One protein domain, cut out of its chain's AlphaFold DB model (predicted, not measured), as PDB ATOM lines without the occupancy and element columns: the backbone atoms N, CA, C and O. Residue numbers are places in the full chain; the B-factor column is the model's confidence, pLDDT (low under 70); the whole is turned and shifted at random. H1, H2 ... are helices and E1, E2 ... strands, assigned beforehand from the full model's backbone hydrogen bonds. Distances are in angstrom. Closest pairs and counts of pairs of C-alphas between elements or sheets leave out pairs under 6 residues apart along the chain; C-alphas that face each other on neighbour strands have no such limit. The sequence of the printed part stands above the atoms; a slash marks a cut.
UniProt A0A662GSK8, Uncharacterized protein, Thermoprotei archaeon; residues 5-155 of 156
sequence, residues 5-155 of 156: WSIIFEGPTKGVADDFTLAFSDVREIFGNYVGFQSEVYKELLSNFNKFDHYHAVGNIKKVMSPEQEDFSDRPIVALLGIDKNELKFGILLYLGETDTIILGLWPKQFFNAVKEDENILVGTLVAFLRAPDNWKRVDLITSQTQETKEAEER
ATOM      1  N   TRP A   5     215.396 274.332 219.895       97.69
ATOM      2  CA  TRP A   5     215.302 273.656 218.615       97.69
ATOM      3  C   TRP A   5     213.834 273.508 218.226       97.69
ATOM      4  O   TRP A   5     213.029 273.023 219.025       97.69
ATOM      5  N   SER A   6     213.488 273.887 217.000       97.31
ATOM      6  CA  SER A   6     212.129 273.756 216.468       97.31
ATOM      7  C   SER A   6     212.069 272.608 215.470       97.31
ATOM      8  O   SER A   6     212.739 272.644 214.435       97.31
ATOM      9  N   ILE A   7     211.279 271.583 215.795       96.50
ATOM     10  CA  ILE A   7     211.143 270.362 214.998       96.50
ATOM     11  C   ILE A   7     209.727 270.284 214.457       96.50
ATOM     12  O   ILE A   7     208.770 270.241 215.231       96.50
ATOM     13  N   ILE A   8     209.599 270.265 213.132       94.94
ATOM     14  CA  ILE A   8     208.318 270.134 212.438       94.94
ATOM     15  C   ILE A   8     208.170 268.693 211.967       94.94
ATOM     16  O   ILE A   8     209.008 268.184 211.217       94.94
ATOM     17  N   PHE A   9     207.085 268.065 212.397       92.00
ATOM     18  CA  PHE A   9     206.696 266.713 212.025       92.00
ATOM     19  C   PHE A   9     205.559 266.750 211.009       92.00
ATOM     20  O   PHE A   9     204.694 267.628 211.083       92.00
ATOM     21  N   GLU A  10     205.543 265.791 210.083       86.81
ATOM     22  CA  GLU A  10     204.430 265.646 209.147       86.81
ATOM     23  C   GLU A  10     203.150 265.180 209.853       86.81
ATOM     24  O   GLU A  10     203.156 264.274 210.690       86.81
ATOM     25  N   GLY A  11     202.037 265.837 209.537       76.50
ATOM     26  CA  GLY A  11     200.719 265.416 209.996       76.50
ATOM     27  C   GLY A  11     200.263 264.081 209.390       76.50
ATOM     28  O   GLY A  11     200.804 263.623 208.385       76.50
ATOM     29  N   PRO A  12     199.217 263.448 209.953       66.12
ATOM     30  CA  PRO A  12     198.663 262.191 209.437       66.12
ATOM     31  C   PRO A  12     198.150 262.288 207.991       66.12
ATOM     32  O   PRO A  12     198.072 261.274 207.295       66.12
ATOM     33  N   THR A  13     197.805 263.492 207.527       64.06
ATOM     34  CA  THR A  13     197.434 263.757 206.136       64.06
ATOM     35  C   THR A  13     198.603 264.422 205.419       64.06
ATOM     36  O   THR A  13     199.091 265.458 205.866       64.06
ATOM     37  N   LYS A  14     199.016 263.878 204.265       59.03
ATOM     38  CA  LYS A  14     200.050 264.503 203.423       59.03
ATOM     39  C   LYS A  14     199.639 265.932 203.049       59.03
ATOM     40  O   LYS A  14     198.671 266.130 202.314       59.03
ATOM     41  N   GLY A  15     200.384 266.918 203.544       60.97
ATOM     42  CA  GLY A  15     200.117 268.348 203.359       60.97
ATOM     43  C   GLY A  15     200.531 269.182 204.575       60.97
ATOM     44  O   GLY A  15     200.883 268.636 205.610       60.97
ATOM     45  N   VAL A  16     200.511 270.515 204.452       60.88
ATOM     46  CA  VAL A  16     200.938 271.445 205.529       60.88
ATOM     47  C   VAL A  16     199.877 271.590 206.631       60.88
ATOM     48  O   VAL A  16     200.176 272.029 207.734       60.88
ATOM     49  N   ALA A  17     198.619 271.248 206.335       60.59
ATOM     50  CA  ALA A  17     197.475 271.586 207.183       60.59
ATOM     51  C   ALA A  17     197.455 270.869 208.547       60.59
ATOM     52  O   ALA A  17     196.838 271.392 209.470       60.59
ATOM     53  N   ASP A  18     198.159 269.739 208.678       74.06
ATOM     54  CA  ASP A  18     198.176 268.915 209.894       74.06
ATOM     55  C   ASP A  18     199.583 268.780 210.517       74.06
ATOM     56  O   ASP A  18     199.775 267.994 211.447       74.06
ATOM     57  N   ASP A  19     200.577 269.518 210.008       86.25
ATOM     58  CA  ASP A  19     201.937 269.485 210.551       86.25
ATOM     59  C   ASP A  19     201.950 270.036 211.982       86.25
ATOM     60  O   ASP A  19     201.305 271.041 212.294       86.25
ATOM     61  N   PHE A  20     202.714 269.394 212.866       89.94
ATOM     62  CA  PHE A  20     202.850 269.835 214.253       89.94
ATOM     63  C   PHE A  20     204.305 270.113 214.606       89.94
ATOM     64  O   PHE A  20     205.235 269.522 214.059       89.94
ATOM     65  N   THR A  21     204.504 271.038 215.541       94.06
ATOM     66  CA  THR A  21     205.831 271.493 215.955       94.06
ATOM     67  C   THR A  21     206.084 271.148 217.412       94.06
ATOM     68  O   THR A  21     205.246 271.423 218.272       94.06
ATOM     69  N   LEU A  22     207.262 270.594 217.703       96.00
ATOM     70  CA  LEU A  22     207.784 270.495 219.064       96.00
ATOM     71  C   LEU A  22     208.998 271.412 219.219       96.00
ATOM     72  O   LEU A  22     209.893 271.422 218.376       96.00
ATOM     73  N   ALA A  23     209.022 272.151 220.326       97.44
ATOM     74  CA  ALA A  23     210.152 272.979 220.724       97.44
ATOM     75  C   ALA A  23     210.963 272.257 221.809       97.44
ATOM     76  O   ALA A  23     210.485 272.084 222.934       97.44
ATOM     77  N   PHE A  24     212.179 271.833 221.476       98.31
ATOM     78  CA  PHE A  24     213.111 271.214 222.416       98.31
ATOM     79  C   PHE A  24     214.011 272.297 223.004       98.31
ATOM     80  O   PHE A  24     214.657 273.036 222.268       98.31
ATOM     81  N   SER A  25     214.062 272.407 224.329       98.12
ATOM     82  CA  SER A  25     214.959 273.357 224.996       98.12
ATOM     83  C   SER A  25     216.409 272.916 224.817       98.12
ATOM     84  O   SER A  25     216.710 271.737 225.003       98.12
ATOM     85  N   ASP A  26     217.282 273.845 224.444       97.88
ATOM     86  CA  ASP A  26     218.681 273.567 224.129       97.88
ATOM     87  C   ASP A  26     219.473 273.133 225.367       97.88
ATOM     88  O   ASP A  26     219.500 273.827 226.385       97.88
ATOM     89  N   VAL A  27     220.157 271.990 225.282       97.25
ATOM     90  CA  VAL A  27     220.946 271.468 226.408       97.25
ATOM     91  C   VAL A  27     222.163 272.320 226.753       97.25
ATOM     92  O   VAL A  27     222.647 272.239 227.883       97.25
ATOM     93  N   ARG A  28     222.634 273.184 225.843       97.00
ATOM     94  CA  ARG A  28     223.710 274.144 226.137       97.00
ATOM     95  C   ARG A  28     223.337 275.092 227.280       97.00
ATOM     96  O   ARG A  28     224.227 275.554 227.986       97.00
ATOM     97  N   GLU A  29     222.046 275.339 227.517       95.88
ATOM     98  CA  GLU A  29     221.578 276.122 228.671       95.88
ATOM     99  C   GLU A  29     221.819 275.432 230.027       95.88
ATOM    100  O   GLU A  29     221.775 276.098 231.064       95.88
ATOM    101  N   ILE A  30     222.027 274.110 230.032       96.12
ATOM    102  CA  ILE A  30     222.312 273.310 231.231       96.12
ATOM    103  C   ILE A  30     223.821 273.085 231.345       96.12
ATOM    104  O   ILE A  30     224.426 273.460 232.342       96.12
ATOM    105  N   PHE A  31     224.439 272.536 230.296       96.38
ATOM    106  CA  PHE A  31     225.819 272.040 230.358       96.38
ATOM    107  C   PHE A  31     226.871 273.028 229.829       96.38
ATOM    108  O   PHE A  31     228.066 272.742 229.861       96.38
ATOM    109  N   GLY A  32     226.459 274.168 229.266       95.56
ATOM    110  CA  GLY A  32     227.350 275.134 228.607       95.56
ATOM    111  C   GLY A  32     227.908 274.679 227.249       95.56
ATOM    112  O   GLY A  32     228.488 275.486 226.526       95.56
ATOM    113  N   ASN A  33     227.725 273.410 226.880       95.69
ATOM    114  CA  ASN A  33     228.068 272.832 225.583       95.69
ATOM    115  C   ASN A  33     227.133 271.645 225.275       95.69
ATOM    116  O   ASN A  33     226.338 271.240 226.122       95.69
ATOM    117  N   TYR A  34     227.225 271.080 224.074       95.38
ATOM    118  CA  TYR A  34     226.566 269.819 223.762       95.38
ATOM    119  C   TYR A  34     227.267 268.645 224.446       95.38
ATOM    120  O   TYR A  34     228.495 268.591 224.530       95.38
ATOM    121  N   VAL A  35     226.464 267.692 224.908       94.50
ATOM    122  CA  VAL A  35     226.923 266.437 225.507       94.50
ATOM    123  C   VAL A  35     226.601 265.288 224.564       94.50
ATOM    124  O   VAL A  35     225.594 265.318 223.857       94.50
ATOM    125  N   GLY A  36     227.456 264.272 224.538       94.44
ATOM    126  CA  GLY A  36     227.285 263.122 223.663       94.44
ATOM    127  C   GLY A  36     227.674 261.818 224.335       94.44
ATOM    128  O   GLY A  36     228.265 261.798 225.415       94.44
ATOM    129  N   PHE A  37     227.316 260.725 223.682       95.06
ATOM    130  CA  PHE A  37     227.651 259.365 224.073       95.06
ATOM    131  C   PHE A  37     228.009 258.547 222.829       95.06
ATOM    132  O   PHE A  37     227.645 258.911 221.713       95.06
ATOM    133  N   GLN A  38     228.708 257.429 223.019       94.94
ATOM    134  CA  GLN A  38     229.146 256.576 221.909       94.94
ATOM    135  C   GLN A  38     227.955 256.066 221.088       94.94
ATOM    136  O   GLN A  38     226.979 255.562 221.655       94.94
ATOM    137  N   SER A  39     228.048 256.135 219.759       92.81
ATOM    138  CA  SER A  39     226.966 255.720 218.853       92.81
ATOM    139  C   SER A  39     226.570 254.240 218.999       92.81
ATOM    140  O   SER A  39     225.453 253.859 218.656       92.81
ATOM    141  N   GLU A  40     227.420 253.393 219.579       92.62
ATOM    142  CA  GLU A  40     227.095 252.008 219.953       92.62
ATOM    143  C   GLU A  40     225.926 251.922 220.940       92.62
ATOM    144  O   GLU A  40     225.101 251.017 220.826       92.62
ATOM    145  N   VAL A  41     225.801 252.878 221.866       92.06
ATOM    146  CA  VAL A  41     224.675 252.928 222.813       92.06
ATOM    147  C   VAL A  41     223.369 253.216 222.072       92.06
ATOM    148  O   VAL A  41     222.343 252.603 222.364       92.06
ATOM    149  N   TYR A  42     223.407 254.097 221.068       93.25
ATOM    150  CA  TYR A  42     222.255 254.353 220.202       93.25
ATOM    151  C   TYR A  42     221.875 253.105 219.391       93.25
ATOM    152  O   TYR A  42     220.707 252.725 219.350       93.25
ATOM    153  N   LYS A  43     222.856 252.397 218.817       91.69
ATOM    154  CA  LYS A  43     222.615 251.119 218.121       91.69
ATOM    155  C   LYS A  43     222.005 250.065 219.052       91.69
ATOM    156  O   LYS A  43     221.138 249.299 218.635       91.69
ATOM    157  N   GLU A  44     222.418 250.026 220.319       92.69
ATOM    158  CA  GLU A  44     221.820 249.127 221.307       92.69
ATOM    159  C   GLU A  44     220.354 249.490 221.586       92.69
ATOM    160  O   GLU A  44     219.498 248.600 221.627       92.69
ATOM    161  N   LEU A  45     220.046 250.788 221.695       92.38
ATOM    162  CA  LEU A  45     218.682 251.293 221.841       92.38
ATOM    163  C   LEU A  45     217.798 250.885 220.653       92.38
ATOM    164  O   LEU A  45     216.679 250.423 220.869       92.38
ATOM    165  N   LEU A  46     218.306 250.962 219.418       92.50
ATOM    166  CA  LEU A  46     217.585 250.497 218.223       92.50
ATOM    167  C   LEU A  46     217.180 249.021 218.311       92.50
ATOM    168  O   LEU A  46     216.148 248.625 217.769       92.50
ATOM    169  N   SER A  47     217.937 248.195 219.039       92.88
ATOM    170  CA  SER A  47     217.575 246.789 219.226       92.88
ATOM    171  C   SER A  47     216.251 246.606 219.979       92.88
ATOM    172  O   SER A  47     215.596 245.586 219.774       92.88
ATOM    173  N   ASN A  48     215.827 247.576 220.800       91.88
ATOM    174  CA  ASN A  48     214.547 247.524 221.514       91.88
ATOM    175  C   ASN A  48     213.348 247.728 220.579       91.88
ATOM    176  O   ASN A  48     212.323 247.080 220.773       91.88
ATOM    177  N   PHE A  49     213.496 248.529 219.520       92.25
ATOM    178  CA  PHE A  49     212.438 248.784 218.530       92.25
ATOM    179  C   PHE A  49     212.064 247.549 217.704       92.25
ATOM    180  O   PHE A  49     210.981 247.489 217.139       92.25
ATOM    181  N   ASN A  50     212.931 246.535 217.682       88.94
ATOM    182  CA  ASN A  50     212.649 245.244 217.050       88.94
ATOM    183  C   ASN A  50     212.130 244.183 218.038       88.94
ATOM    184  O   ASN A  50     211.824 243.067 217.626       88.94
ATOM    185  N   LYS A  51     212.107 244.483 219.344       93.75
ATOM    186  CA  LYS A  51     211.814 243.513 220.415       93.75
ATOM    187  C   LYS A  51     210.517 243.799 221.160       93.75
ATOM    188  O   LYS A  51     209.930 242.865 221.697       93.75
ATOM    189  N   PHE A  52     210.118 245.064 221.252       95.56
ATOM    190  CA  PHE A  52     209.008 245.499 222.092       95.56
ATOM    191  C   PHE A  52     207.952 246.220 221.259       95.56
ATOM    192  O   PHE A  52     208.251 247.218 220.612       95.56
ATOM    193  N   ASP A  53     206.706 245.748 221.325       95.81
ATOM    194  CA  ASP A  53     205.600 246.260 220.503       95.81
ATOM    195  C   ASP A  53     205.267 247.735 220.768       95.81
ATOM    196  O   ASP A  53     204.693 248.398 219.912       95.81
ATOM    197  N   HIS A  54     205.604 248.259 221.951       95.50
ATOM    198  CA  HIS A  54     205.382 249.656 222.334       95.50
ATOM    199  C   HIS A  54     206.535 250.594 221.955       95.50
ATOM    200  O   HIS A  54     206.524 251.760 222.355       95.50
ATOM    201  N   TYR A  55     207.527 250.098 221.215       96.38
ATOM    202  CA  TYR A  55     208.599 250.888 220.623       96.38
ATOM    203  C   TYR A  55     208.355 250.998 219.111       96.38
ATOM    204  O   TYR A  55     208.349 249.998 218.400       96.38
ATOM    205  N   HIS A  56     208.175 252.215 218.605       94.38
ATOM    206  CA  HIS A  56     207.822 252.475 217.209       94.38
ATOM    207  C   HIS A  56     208.860 253.368 216.529       94.38
ATOM    208  O   HIS A  56     209.265 254.382 217.089       94.38
ATOM    209  N   ALA A  57     209.273 253.021 215.313       92.50
ATOM    210  CA  ALA A  57     210.112 253.877 214.476       92.50
ATOM    211  C   ALA A  57     209.267 254.495 213.353       92.50
ATOM    212  O   ALA A  57     208.456 253.792 212.750       92.50
ATOM    213  N   VAL A  58     209.429 255.798 213.098       90.12
ATOM    214  CA  VAL A  58     208.668 256.526 212.067       90.12
ATOM    215  C   VAL A  58     209.535 257.602 211.397       90.12
ATOM    216  O   VAL A  58     210.007 258.518 212.068       90.12
ATOM    217  N   GLY A  59     209.686 257.578 210.074       89.50
ATOM    218  CA  GLY A  59     210.249 258.694 209.309       89.50
ATOM    219  C   GLY A  59     209.248 259.832 209.133       89.50
ATOM    220  O   GLY A  59     208.424 259.818 208.222       89.50
ATOM    221  N   ASN A  60     209.298 260.840 210.006       90.75
ATOM    222  CA  ASN A  60     208.279 261.895 210.030       90.75
ATOM    223  C   ASN A  60     208.809 263.314 210.263       90.75
ATOM    224  O   ASN A  60     208.017 264.255 210.311       90.75
ATOM    225  N   ILE A  61     210.120 263.502 210.438       93.75
ATOM    226  CA  ILE A  61     210.698 264.845 210.573       93.75
ATOM    227  C   ILE A  61     210.755 265.500 209.189       93.75
ATOM    228  O   ILE A  61     211.444 265.014 208.290       93.75
ATOM    229  N   LYS A  62     210.052 266.629 209.049       92.38
ATOM    230  CA  LYS A  62     210.066 267.496 207.861       92.38
ATOM    231  C   LYS A  62     211.119 268.587 207.952       92.38
ATOM    232  O   LYS A  62     211.747 268.912 206.949       92.38
ATOM    233  N   LYS A  63     211.253 269.200 209.132       94.81
ATOM    234  CA  LYS A  63     212.130 270.357 209.319       94.81
ATOM    235  C   LYS A  63     212.767 270.384 210.698       94.81
ATOM    236  O   LYS A  63     212.094 270.113 211.691       94.81
ATOM    237  N   VAL A  64     214.036 270.775 210.744       96.94
ATOM    238  CA  VAL A  64     214.816 270.976 211.968       96.94
ATOM    239  C   VAL A  64     215.448 272.358 211.912       96.94
ATOM    240  O   VAL A  64     216.247 272.631 211.024       96.94
ATOM    241  N   MET A  65     215.108 273.221 212.866       97.62
ATOM    242  CA  MET A  65     215.722 274.541 213.015       97.62
ATOM    243  C   MET A  65     216.466 274.625 214.343       97.62
ATOM    244  O   MET A  65     215.906 274.272 215.385       97.62
ATOM    245  N   SER A  66     217.701 275.120 214.308       97.19
ATOM    246  CA  SER A  66     218.489 275.391 215.507       97.19
ATOM    247  C   SER A  66     217.945 276.600 216.287       97.19
ATOM    248  O   SER A  66     217.178 277.403 215.741       97.19
ATOM    249  N   PRO A  67     218.364 276.782 217.553       96.62
ATOM    250  CA  PRO A  67     218.076 277.995 218.320       96.62
ATOM    251  C   PRO A  67     218.500 279.282 217.599       96.62
ATOM    252  O   PRO A  67     217.799 280.295 217.658       96.62
ATOM    253  N   GLU A  68     219.609 279.228 216.860       96.00
ATOM    254  CA  GLU A  68     220.149 280.307 216.029       96.00
ATOM    255  C   GLU A  68     219.422 280.488 214.685       96.00
ATOM    256  O   GLU A  68     219.810 281.344 213.893       96.00
ATOM    257  N   GLN A  69     218.339 279.742 214.438       94.69
ATOM    258  CA  GLN A  69     217.560 279.759 213.195       94.69
ATOM    259  C   GLN A  69     218.324 279.234 211.970       94.69
ATOM    260  O   GLN A  69     218.003 279.584 210.833       94.69
ATOM    261  N   GLU A  70     219.298 278.353 212.186       96.38
ATOM    262  CA  GLU A  70     219.951 277.608 211.112       96.38
ATOM    263  C   GLU A  70     219.136 276.354 210.771       96.38
ATOM    264  O   GLU A  70     218.571 275.706 211.654       96.38
ATOM    265  N   ASP A  71     219.060 276.015 209.485       96.38
ATOM    266  CA  ASP A  71     218.338 274.834 209.007       96.38
ATOM    267  C   ASP A  71     219.249 273.598 209.067       96.38
ATOM    268  O   ASP A  71     220.327 273.578 208.474       96.38
ATOM    269  N   PHE A  72     218.811 272.584 209.809       96.19
ATOM    270  CA  PHE A  72     219.501 271.312 210.040       96.19
ATOM    271  C   PHE A  72     218.722 270.128 209.441       96.19
ATOM    272  O   PHE A  72     218.971 268.973 209.788       96.19
ATOM    273  N   SER A  73     217.753 270.385 208.559       94.06
ATOM    274  CA  SER A  73     216.863 269.346 208.017       94.06
ATOM    275  C   SER A  73     217.582 268.322 207.130       94.06
ATOM    276  O   SER A  73     217.065 267.230 206.908       94.06
ATOM    277  N   ASP A  74     218.778 268.652 206.635       92.31
ATOM    278  CA  ASP A  74     219.653 267.761 205.866       92.31
ATOM    279  C   ASP A  74     220.594 266.917 206.749       92.31
ATOM    280  O   ASP A  74     221.348 266.079 206.245       92.31
ATOM    281  N   ARG A  75     220.569 267.129 208.069       94.50
ATOM    282  CA  ARG A  75     221.428 266.443 209.035       94.50
ATOM    283  C   ARG A  75     220.760 265.181 209.590       94.50
ATOM    284  O   ARG A  75     219.532 265.085 209.607       94.50
ATOM    285  N   PRO A  76     221.556 264.209 210.076       94.81
ATOM    286  CA  PRO A  76     221.053 262.980 210.688       94.81
ATOM    287  C   PRO A  76     220.484 263.242 212.094       94.81
ATOM    288  O   PRO A  76     221.073 262.869 213.107       94.81
ATOM    289  N   ILE A  77     219.356 263.948 212.151       96.44
ATOM    290  CA  ILE A  77     218.674 264.347 213.381       96.44
ATOM    291  C   ILE A  77     217.522 263.389 213.659       96.44
ATOM    292  O   ILE A  77     216.730 263.079 212.769       96.44
ATOM    293  N   VAL A  78     217.409 262.966 214.914       96.69
ATOM    294  CA  VAL A  78     216.382 262.034 215.375       96.69
ATOM    295  C   VAL A  78     215.755 262.550 216.663       96.69
ATOM    296  O   VAL A  78     216.449 263.052 217.544       96.69
ATOM    297  N   ALA A  79     214.439 262.413 216.794       97.62
ATOM    298  CA  ALA A  79     213.727 262.670 218.040       97.62
ATOM    299  C   ALA A  79     213.363 261.342 218.711       97.62
ATOM    300  O   ALA A  79     212.615 260.544 218.149       97.62
ATOM    301  N   LEU A  80     213.866 261.117 219.924       97.75
ATOM    302  CA  LEU A  80     213.467 260.003 220.781       97.75
ATOM    303  C   LEU A  80     212.430 260.503 221.784       97.75
ATOM    304  O   LEU A  80     212.759 261.293 222.670       97.75
ATOM    305  N   LEU A  81     211.188 260.053 221.644       97.88
ATOM    306  CA  LEU A  81     210.070 260.432 222.501       97.88
ATOM    307  C   LEU A  81     209.610 259.232 223.325       97.88
ATOM    308  O   LEU A  81     209.516 258.120 222.821       97.88
ATOM    309  N   GLY A  82     209.299 259.451 224.597       97.94
ATOM    310  CA  GLY A  82     208.831 258.420 225.513       97.94
ATOM    311  C   GLY A  82     207.657 258.904 226.345       97.94
ATOM    312  O   GLY A  82     207.615 260.057 226.771       97.94
ATOM    313  N   ILE A  83     206.713 258.004 226.595       98.38
ATOM    314  CA  ILE A  83     205.639 258.172 227.570       98.38
ATOM    315  C   ILE A  83     205.748 257.010 228.550       98.38
ATOM    316  O   ILE A  83     205.656 255.847 228.142       98.38
ATOM    317  N   ASP A  84     205.979 257.303 229.825       97.81
ATOM    318  CA  ASP A  84     206.048 256.271 230.859       97.81
ATOM    319  C   ASP A  84     204.643 255.788 231.272       97.81
ATOM    320  O   ASP A  84     203.609 256.320 230.854       97.81
ATOM    321  N   LYS A  85     204.587 254.749 232.109       97.38
ATOM    322  CA  LYS A  85     203.324 254.217 232.652       97.38
ATOM    323  C   LYS A  85     202.562 255.189 233.567       97.38
ATOM    324  O   LYS A  85     201.397 254.928 233.858       97.38
ATOM    325  N   ASN A  86     203.182 256.288 233.996       97.19
ATOM    326  CA  ASN A  86     202.561 257.357 234.780       97.19
ATOM    327  C   ASN A  86     202.138 258.557 233.907       97.19
ATOM    328  O   ASN A  86     201.798 259.609 234.445       97.19
ATOM    329  N   GLU A  87     202.149 258.408 232.574       97.19
ATOM    330  CA  GLU A  87     201.849 259.454 231.582       97.19
ATOM    331  C   GLU A  87     202.845 260.631 231.567       97.19
ATOM    332  O   GLU A  87     202.573 261.680 230.971       97.19
ATOM    333  N   LEU A  88     204.020 260.472 232.182       97.62
ATOM    334  CA  LEU A  88     205.106 261.434 232.069       97.62
ATOM    335  C   LEU A  88     205.744 261.321 230.688       97.62
ATOM    336  O   LEU A  88     205.987 260.228 230.174       97.62
ATOM    337  N   LYS A  89     206.012 262.480 230.087       98.12
ATOM    338  CA  LYS A  89     206.564 262.590 228.739       98.12
ATOM    339  C   LYS A  89     208.035 262.956 228.804       98.12
ATOM    340  O   LYS A  89     208.422 263.832 229.575       98.12
ATOM    341  N   PHE A  90     208.809 262.331 227.933       98.31
ATOM    342  CA  PHE A  90     210.242 262.518 227.789       98.31
ATOM    343  C   PHE A  90     210.567 262.637 226.306       98.31
ATOM    344  O   PHE A  90     209.905 262.043 225.458       98.31
ATOM    345  N   GLY A  91     211.575 263.427 225.992       98.19
ATOM    346  CA  GLY A  91     211.912 263.799 224.635       98.19
ATOM    347  C   GLY A  91     213.359 264.228 224.590       98.19
ATOM    348  O   GLY A  91     213.764 265.128 225.326       98.19
ATOM    349  N   ILE A  92     214.130 263.571 223.736       98.38
ATOM    350  CA  ILE A  92     215.543 263.852 223.527       98.38
ATOM    351  C   ILE A  92     215.750 264.024 222.027       98.38
ATOM    352  O   ILE A  92     215.453 263.124 221.243       98.38
ATOM    353  N   LEU A  93     216.235 265.197 221.633       98.31
ATOM    354  CA  LEU A  93     216.654 265.471 220.268       98.31
ATOM    355  C   LEU A  93     218.125 265.089 220.124       98.31
ATOM    356  O   LEU A  93     218.964 265.564 220.890       98.31
ATOM    357  N   LEU A  94     218.420 264.238 219.151       98.06
ATOM    358  CA  LEU A  94     219.732 263.653 218.927       98.06
ATOM    359  C   LEU A  94     220.259 264.035 217.544       98.06
ATOM    360  O   LEU A  94     219.513 264.040 216.570       98.06
ATOM    361  N   TYR A  95     221.557 264.290 217.459       96.94
ATOM    362  CA  TYR A  95     222.325 264.282 216.220       96.94
ATOM    363  C   TYR A  95     223.171 263.013 216.177       96.94
ATOM    364  O   TYR A  95     223.943 262.751 217.101       96.94
ATOM    365  N   LEU A  96     223.032 262.227 215.112       95.56
ATOM    366  CA  LEU A  96     223.783 260.991 214.930       95.56
ATOM    367  C   LEU A  96     225.073 261.281 214.153       95.56
ATOM    368  O   LEU A  96     225.061 261.391 212.927       95.56
ATOM    369  N   GLY A  97     226.186 261.428 214.867       92.12
ATOM    370  CA  GLY A  97     227.516 261.475 214.266       92.12
ATOM    371  C   GLY A  97     228.065 260.077 213.972       92.12
ATOM    372  O   GLY A  97     227.521 259.061 214.410       92.12
ATOM    373  N   GLU A  98     229.183 260.025 213.244       88.19
ATOM    374  CA  GLU A  98     229.839 258.760 212.882       88.19
ATOM    375  C   GLU A  98     230.310 257.977 214.118       88.19
ATOM    376  O   GLU A  98     230.076 256.773 214.217       88.19
ATOM    377  N   THR A  99     230.945 258.666 215.071       89.69
ATOM    378  CA  THR A  99     231.482 258.074 216.309       89.69
ATOM    379  C   THR A  99     230.578 258.301 217.511       89.69
ATOM    380  O   THR A  99     230.420 257.415 218.351       89.69
ATOM    381  N   ASP A 100     229.971 259.481 217.579       95.31
ATOM    382  CA  ASP A 100     229.250 259.948 218.752       95.31
ATOM    383  C   ASP A 100     227.838 260.397 218.391       95.31
ATOM    384  O   ASP A 100     227.598 261.063 217.383       95.31
ATOM    385  N   THR A 101     226.900 260.063 219.266       96.75
ATOM    386  CA  THR A 101     225.545 260.597 219.260       96.75
ATOM    387  C   THR A 101     225.485 261.783 220.211       96.75
ATOM    388  O   THR A 101     225.805 261.662 221.394       96.75
ATOM    389  N   ILE A 102     225.083 262.940 219.695       97.81
ATOM    390  CA  ILE A 102     225.073 264.210 220.421       97.81
ATOM    391  C   ILE A 102     223.642 264.550 220.819       97.81
ATOM    392  O   ILE A 102     222.730 264.495 219.998       97.81
ATOM    393  N   ILE A 103     223.443 264.940 222.072       98.12
ATOM    394  CA  ILE A 103     222.162 265.421 222.579       98.12
ATOM    395  C   ILE A 103     222.078 266.919 222.308       98.12
ATOM    396  O   ILE A 103     222.930 267.681 222.756       98.12
ATOM    397  N   LEU A 104     221.046 267.334 221.582       98.06
ATOM    398  CA  LEU A 104     220.835 268.722 221.172       98.06
ATOM    399  C   LEU A 104     219.816 269.449 222.049       98.06
ATOM    400  O   LEU A 104     219.978 270.628 222.357       98.06
ATOM    401  N   GLY A 105     218.751 268.758 222.452       98.12
ATOM    402  CA  GLY A 105     217.648 269.395 223.156       98.12
ATOM    403  C   GLY A 105     216.750 268.418 223.894       98.12
ATOM    404  O   GLY A 105     216.702 267.230 223.575       98.12
ATOM    405  N   LEU A 106     216.019 268.940 224.880       98.50
ATOM    406  CA  LEU A 106     215.112 268.170 225.729       98.50
ATOM    407  C   LEU A 106     213.682 268.697 225.639       98.50
ATOM    408  O   LEU A 106     213.435 269.904 225.560       98.50
ATOM    409  N   TRP A 107     212.730 267.775 225.702       98.31
ATOM    410  CA  TRP A 107     211.301 268.048 225.721       98.31
ATOM    411  C   TRP A 107     210.595 267.072 226.677       98.31
ATOM    412  O   TRP A 107     211.028 265.935 226.803       98.31
ATOM    413  N   PRO A 108     209.505 267.458 227.357       97.94
ATOM    414  CA  PRO A 108     208.944 268.800 227.441       97.94
ATOM    415  C   PRO A 108     209.754 269.697 228.390       97.94
ATOM    416  O   PRO A 108     210.745 269.271 228.987       97.94
ATOM    417  N   LYS A 109     209.326 270.955 228.564       96.81
ATOM    418  CA  LYS A 109     210.034 271.918 229.428       96.81
ATOM    419  C   LYS A 109     210.184 271.423 230.873       96.81
ATOM    420  O   LYS A 109     211.175 271.739 231.517       96.81
ATOM    421  N   GLN A 110     209.238 270.625 231.368       97.38
ATOM    422  CA  GLN A 110     209.309 270.015 232.698       97.38
ATOM    423  C   GLN A 110     210.488 269.045 232.816       97.38
ATOM    424  O   GLN A 110     211.218 269.106 233.800       97.38
ATOM    425  N   PHE A 111     210.713 268.204 231.802       98.31
ATOM    426  CA  PHE A 111     211.862 267.302 231.769       98.31
ATOM    427  C   PHE A 111     213.177 268.083 231.684       98.31
ATOM    428  O   PHE A 111     214.094 267.819 232.451       98.31
ATOM    429  N   PHE A 112     213.237 269.110 230.830       98.19
ATOM    430  CA  PHE A 112     214.390 270.012 230.763       98.19
ATOM    431  C   PHE A 112     214.706 270.656 232.125       98.19
ATOM    432  O   PHE A 112     215.858 270.659 232.549       98.19
ATOM    433  N   ASN A 113     213.695 271.179 232.826       98.06
ATOM    434  CA  ASN A 113     213.888 271.798 234.139       98.06
ATOM    435  C   ASN A 113     214.364 270.779 235.182       98.06
ATOM    436  O   ASN A 113     215.247 271.103 235.964       98.06
ATOM    437  N   ALA A 114     213.836 269.552 235.156       98.19
ATOM    438  CA  ALA A 114     214.298 268.488 236.042       98.19
ATOM    439  C   ALA A 114     215.783 268.165 235.800       98.19
ATOM    440  O   ALA A 114     216.561 268.138 236.744       98.19
ATOM    441  N   VAL A 115     216.207 268.014 234.539       98.19
ATOM    442  CA  VAL A 115     217.628 267.793 234.202       98.19
ATOM    443  C   VAL A 115     218.503 268.984 234.600       98.19
ATOM    444  O   VAL A 115     219.642 268.798 235.012       98.19
ATOM    445  N   LYS A 116     217.979 270.210 234.511       97.50
ATOM    446  CA  LYS A 116     218.684 271.412 234.969       97.50
ATOM    447  C   LYS A 116     218.911 271.424 236.486       97.50
ATOM    448  O   LYS A 116     219.882 272.020 236.942       97.50
ATOM    449  N   GLU A 117     218.010 270.821 237.256       97.94
ATOM    450  CA  GLU A 117     218.138 270.677 238.711       97.94
ATOM    451  C   GLU A 117     219.055 269.508 239.094       97.94
ATOM    452  O   GLU A 117     219.828 269.626 240.044       97.94
ATOM    453  N   ASP A 118     218.996 268.403 238.346       97.88
ATOM    454  CA  ASP A 118     219.854 267.233 238.521       97.88
ATOM    455  C   ASP A 118     220.187 266.579 237.172       97.88
ATOM    456  O   ASP A 118     219.374 265.881 236.559       97.88
ATOM    457  N   GLU A 119     221.431 266.759 236.731       94.62
ATOM    458  CA  GLU A 119     221.936 266.235 235.460       94.62
ATOM    459  C   GLU A 119     221.863 264.698 235.373       94.62
ATOM    460  O   GLU A 119     221.734 264.142 234.275       94.62
ATOM    461  N   ASN A 120     221.869 263.988 236.512       96.56
ATOM    462  CA  ASN A 120     221.755 262.525 236.536       96.56
ATOM    463  C   ASN A 120     220.407 262.035 236.004       96.56
ATOM    464  O   ASN A 120     220.303 260.888 235.562       96.56
ATOM    465  N   ILE A 121     219.383 262.892 235.993       97.50
ATOM    466  CA  ILE A 121     218.074 262.569 235.425       97.50
ATOM    467  C   ILE A 121     218.200 262.270 233.929       97.50
ATOM    468  O   ILE A 121     217.548 261.343 233.441       97.50
ATOM    469  N   LEU A 122     219.073 262.970 233.196       97.12
ATOM    470  CA  LEU A 122     219.295 262.709 231.770       97.12
ATOM    471  C   LEU A 122     219.888 261.316 231.543       97.12
ATOM    472  O   LEU A 122     219.365 260.538 230.743       97.12
ATOM    473  N   VAL A 123     220.944 260.981 232.288       94.56
ATOM    474  CA  VAL A 123     221.601 259.668 232.215       94.56
ATOM    475  C   VAL A 123     220.629 258.562 232.621       94.56
ATOM    476  O   VAL A 123     220.486 257.572 231.904       94.56
ATOM    477  N   GLY A 124     219.905 258.747 233.728       96.44
ATOM    478  CA  GLY A 124     218.888 257.808 234.193       96.44
ATOM    479  C   GLY A 124     217.790 257.575 233.155       96.44
ATOM    480  O   GLY A 124     217.380 256.436 232.941       96.44
ATOM    481  N   THR A 125     217.373 258.628 232.449       96.69
ATOM    482  CA  THR A 125     216.358 258.550 231.388       96.69
ATOM    483  C   THR A 125     216.869 257.768 230.176       96.69
ATOM    484  O   THR A 125     216.177 256.873 229.693       96.69
ATOM    485  N   LEU A 126     218.099 258.028 229.717       94.94
ATOM    486  CA  LEU A 126     218.726 257.263 228.628       94.94
ATOM    487  C   LEU A 126     218.866 255.778 228.983       94.94
ATOM    488  O   LEU A 126     218.516 254.906 228.186       94.94
ATOM    489  N   VAL A 127     219.318 255.483 230.204       95.19
ATOM    490  CA  VAL A 127     219.404 254.106 230.702       95.19
ATOM    491  C   VAL A 127     218.018 253.467 230.768       95.19
ATOM    492  O   VAL A 127     217.880 252.304 230.399       95.19
ATOM    493  N   ALA A 128     216.981 254.203 231.175       96.38
ATOM    494  CA  ALA A 128     215.616 253.688 231.232       96.38
ATOM    495  C   ALA A 128     215.055 253.345 229.841       96.38
ATOM    496  O   ALA A 128     214.427 252.295 229.697       96.38
ATOM    497  N   PHE A 129     215.316 254.157 228.808       96.19
ATOM    498  CA  PHE A 129     214.942 253.834 227.421       96.19
ATOM    499  C   PHE A 129     215.558 252.514 226.936       96.19
ATOM    500  O   PHE A 129     214.930 251.777 226.169       96.19
ATOM    501  N   LEU A 130     216.773 252.202 227.396       94.56
ATOM    502  CA  LEU A 130     217.522 251.020 226.983       94.56
ATOM    503  C   LEU A 130     217.212 249.774 227.827       94.56
ATOM    504  O   LEU A 130     217.018 248.688 227.288       94.56
ATOM    505  N   ARG A 131     217.220 249.913 229.154       95.88
ATOM    506  CA  ARG A 131     217.280 248.796 230.113       95.88
ATOM    507  C   ARG A 131     215.979 248.554 230.867       95.88
ATOM    508  O   ARG A 131     215.862 247.526 231.525       95.88
ATOM    509  N   ALA A 132     215.016 249.470 230.782       96.25
ATOM    510  CA  ALA A 132     213.735 249.351 231.470       96.25
ATOM    511  C   ALA A 132     212.548 249.478 230.495       96.25
ATOM    512  O   ALA A 132     211.688 250.338 230.697       96.25
ATOM    513  N   PRO A 133     212.469 248.631 229.446       95.12
ATOM    514  CA  PRO A 133     211.399 248.687 228.447       95.12
ATOM    515  C   PRO A 133     210.008 248.591 229.085       95.12
ATOM    516  O   PRO A 133     209.090 249.289 228.664       95.12
ATOM    517  N   ASP A 134     209.871 247.820 230.164       96.31
ATOM    518  CA  ASP A 134     208.614 247.649 230.893       96.31
ATOM    519  C   ASP A 134     208.132 248.913 231.618       96.31
ATOM    520  O   ASP A 134     206.985 248.948 232.053       96.31
ATOM    521  N   ASN A 135     208.950 249.955 231.773       96.69
ATOM    522  CA  ASN A 135     208.505 251.216 232.381       96.69
ATOM    523  C   ASN A 135     207.773 252.120 231.384       96.69
ATOM    524  O   ASN A 135     207.073 253.053 231.790       96.69
ATOM    525  N   TRP A 136     207.908 251.835 230.091       97.81
ATOM    526  CA  TRP A 136     207.353 252.653 229.031       97.81
ATOM    527  C   TRP A 136     205.968 252.169 228.638       97.81
ATOM    528  O   TRP A 136     205.717 250.978 228.466       97.81
ATOM    529  N   LYS A 137     205.058 253.125 228.481       98.12
ATOM    530  CA  LYS A 137     203.777 252.912 227.814       98.12
ATOM    531  C   LYS A 137     203.952 252.977 226.300       98.12
ATOM    532  O   LYS A 137     203.288 252.237 225.582       98.12
ATOM    533  N   ARG A 138     204.815 253.880 225.827       97.81
ATOM    534  CA  ARG A 138     205.135 254.075 224.412       97.81
ATOM    535  C   ARG A 138     206.491 254.752 224.261       97.81
ATOM    536  O   ARG A 138     206.794 255.672 225.018       97.81
ATOM    537  N   VAL A 139     207.265 254.330 223.271       97.88
ATOM    538  CA  VAL A 139     208.491 254.992 222.827       97.88
ATOM    539  C   VAL A 139     208.421 255.160 221.316       97.88
ATOM    540  O   VAL A 139     208.143 254.202 220.604       97.88
ATOM    541  N   ASP A 140     208.681 256.363 220.823       96.62
ATOM    542  CA  ASP A 140     208.745 256.669 219.400       96.62
ATOM    543  C   ASP A 140     210.144 257.178 219.048       96.62
ATOM    544  O   ASP A 140     210.663 258.102 219.678       96.62
ATOM    545  N   LEU A 141     210.747 256.588 218.024       96.06
ATOM    546  CA  LEU A 141     211.952 257.089 217.381       96.06
ATOM    547  C   LEU A 141     211.553 257.709 216.052       96.06
ATOM    548  O   LEU A 141     211.100 257.010 215.147       96.06
ATOM    549  N   ILE A 142     211.715 259.020 215.943       95.19
ATOM    550  CA  ILE A 142     211.262 259.763 214.778       95.19
ATOM    551  C   ILE A 142     212.468 260.285 214.009       95.19
ATOM    552  O   ILE A 142     213.232 261.094 214.535       95.19
ATOM    553  N   THR A 143     212.636 259.822 212.775       93.12
ATOM    554  CA  THR A 143     213.759 260.170 211.892       93.12
ATOM    555  C   THR A 143     213.314 261.136 210.794       93.12
ATOM    556  O   THR A 143     212.116 261.389 210.606       93.12
ATOM    557  N   SER A 144     214.269 261.713 210.063       85.19
ATOM    558  CA  SER A 144     213.966 262.436 208.825       85.19
ATOM    559  C   SER A 144     213.661 261.458 207.690       85.19
ATOM    560  O   SER A 144     214.291 260.407 207.569       85.19
ATOM    561  N   GLN A 145     212.709 261.812 206.819       68.00
ATOM    562  CA  GLN A 145     212.311 260.959 205.685       68.00
ATOM    563  C   GLN A 145     213.479 260.645 204.736       68.00
ATOM    564  O   GLN A 145     213.505 259.604 204.089       68.00
ATOM    565  N   THR A 146     214.490 261.514 204.687       54.66
ATOM    566  CA  THR A 146     215.701 261.325 203.880       54.66
ATOM    567  C   THR A 146     216.549 260.125 204.335       54.66
ATOM    568  O   THR A 146     217.352 259.625 203.546       54.66
ATOM    569  N   GLN A 147     216.408 259.659 205.584       50.91
ATOM    570  CA  GLN A 147     217.158 258.511 206.111       50.91
ATOM    571  C   GLN A 147     216.489 257.160 205.828       50.91
ATOM    572  O   GLN A 147     217.202 256.206 205.523       50.91
ATOM    573  N   GLU A 148     215.155 257.069 205.842       49.66
ATOM    574  CA  GLU A 148     214.448 255.814 205.526       49.66
ATOM    575  C   GLU A 148     214.729 255.342 204.091       49.66
ATOM    576  O   GLU A 148     214.928 254.150 203.860       49.66
ATOM    577  N   THR A 149     214.825 256.270 203.131       40.44
ATOM    578  CA  THR A 149     215.106 255.934 201.727       40.44
ATOM    579  C   THR A 149     216.495 255.314 201.543       40.44
ATOM    580  O   THR A 149     216.650 254.405 200.739       40.44
ATOM    581  N   LYS A 150     217.501 255.751 202.315       41.31
ATOM    582  CA  LYS A 150     218.872 255.227 202.203       41.31
ATOM    583  C   LYS A 150     219.035 253.848 202.840       41.31
ATOM    584  O   LYS A 150     219.699 252.993 202.268       41.31
ATOM    585  N   GLU A 151     218.411 253.602 203.993       47.84
ATOM    586  CA  GLU A 151     218.477 252.281 204.639       47.84
ATOM    587  C   GLU A 151     217.650 251.212 203.905       47.84
ATOM    588  O   GLU A 151     217.954 250.024 204.018       47.84
ATOM    589  N   ALA A 152     216.613 251.607 203.158       44.69
ATOM    590  CA  ALA A 152     215.847 250.696 202.309       44.69
ATOM    591  C   ALA A 152     216.632 250.268 201.056       44.69
ATOM    592  O   ALA A 152     216.585 249.096 200.692       44.69
ATOM    593  N   GLU A 153     217.389 251.182 200.440       40.09
ATOM    594  CA  GLU A 153     218.219 250.902 199.256       40.09
ATOM    595  C   GLU A 153     219.443 250.020 199.566       40.09
ATOM    596  O   GLU A 153     219.883 249.264 198.709       40.09
ATOM    597  N   GLU A 154     219.985 250.062 200.788       45.25
ATOM    598  CA  GLU A 154     221.117 249.209 201.201       45.25
ATOM    599  C   GLU A 154     220.703 247.781 201.616       45.25
ATOM    600  O   GLU A 154     221.561 246.938 201.893       45.25
ATOM    601  N   ARG A 155     219.394 247.498 201.688       46.28
ATOM    602  CA  ARG A 155     218.837 246.177 202.035       46.28
ATOM    603  C   ARG A 155     218.341 245.373 200.822       46.28
ATOM    604  O   ARG A 155     217.883 244.246 201.031       46.28
TER     605      ARG A 155
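What this domain is: This is residues 5 to 155 of the 156 residues of an uncharacterized protein of Thermoprotei archaeon (UniProt A0A662GSK8). The core is a closed barrel of seven strands, with E3 as an eighth strand paired onto E7. H2, H3 and H4 pack on the outside of the barrel, while residues 145 to 149 of H5 pack on E4 and residues 150 to 155 stick out. The printed part has 151 residues, with five named helices and eight named strands in the order E1 E2 H1 E3 H2 E4 E5 E6 E7 H3 H4 E8 H5; the sheet and the class are both mixed. The whole is compact and rounded, with a radius of gyration of the C-alphas of 14.9 A and spans of 39 by 38 by 33 A.

How they stand to each other: Round the ring run E1, residues 5 to 9, E2, residues 20 to 26, E7, residues 100 to 107, E6, residues 89 to 96, E5, residues 77 to 84, E8, residues 136 to 144, and E4, residues 55 to 65, and E4 and E1 are neighbours, closing the barrel. E8 and E4 are parallel, with N 56 and O 139 within hydrogen-bond range at 2.8 A; the other neighbours are antiparallel, for instance E4 and E1 with N 8 and O 63 at 2.9 A, and E2 and E7 with N 25 and O 106 at 2.9 A. E5, E6 and E7 form a meander, each strand the antiparallel neighbour of the one before. E4 bends by 75 degrees at residue 62, pairing with E8 over residues 55 to 61 and with E1 over 61 to 65. E3, residues 35 to 38, pairs with E7, N 37 and O 101 being 2.9 A apart. H4, residues 120 to 131, is outside the barrel at a height over the sheet of 9.9 A and runs across the strands, at 86 degrees to E5 on the local plane. H2, residues 39 to 49, touches H4 at a steep tilt of 52 degrees; their closest C-alphas, of Leu 45 and Leu 130, are 5.3 A apart. H3, residues 109 to 117, is over E6 and E7 and only just touches H4, only at the corner, with 3 pairs of C-alphas within 8 A. H1, residues 28 to 31, is close to H3 but not clearly touching, the closest C-alphas, of Ile 30 and Lys 116, being 5.5 A apart. H5, residues 145 to 153, stands up from the sheet, its line rising 47 degrees. Every O i to N i+4 pair is within hydrogen-bond range in H3 and H4, 5 of 7 in H2 and 3 of 5 in H5; H1 is too short for such a pair.

Where its parts are: E1 begins at C-alpha 5 (215.302, 273.656, 218.615). E4 measures 25.8 A from first to last C-alpha, E8 23.4 A, E5 23.0 A, E6 22.1 A and H2 16.1 A. H5 ends at C-alpha 153 (218.219, 250.902, 199.256).

The domain as a whole: The two C-alphas farthest apart, of Glu 117 and Glu 153, are 44.1 A apart. The printed part has no cut, and the link from E4 to E5, 11 residues, is long. The mean pLDDT of the printed part is 90.4, with residues 12 to 17 and 145 to 155 under 70.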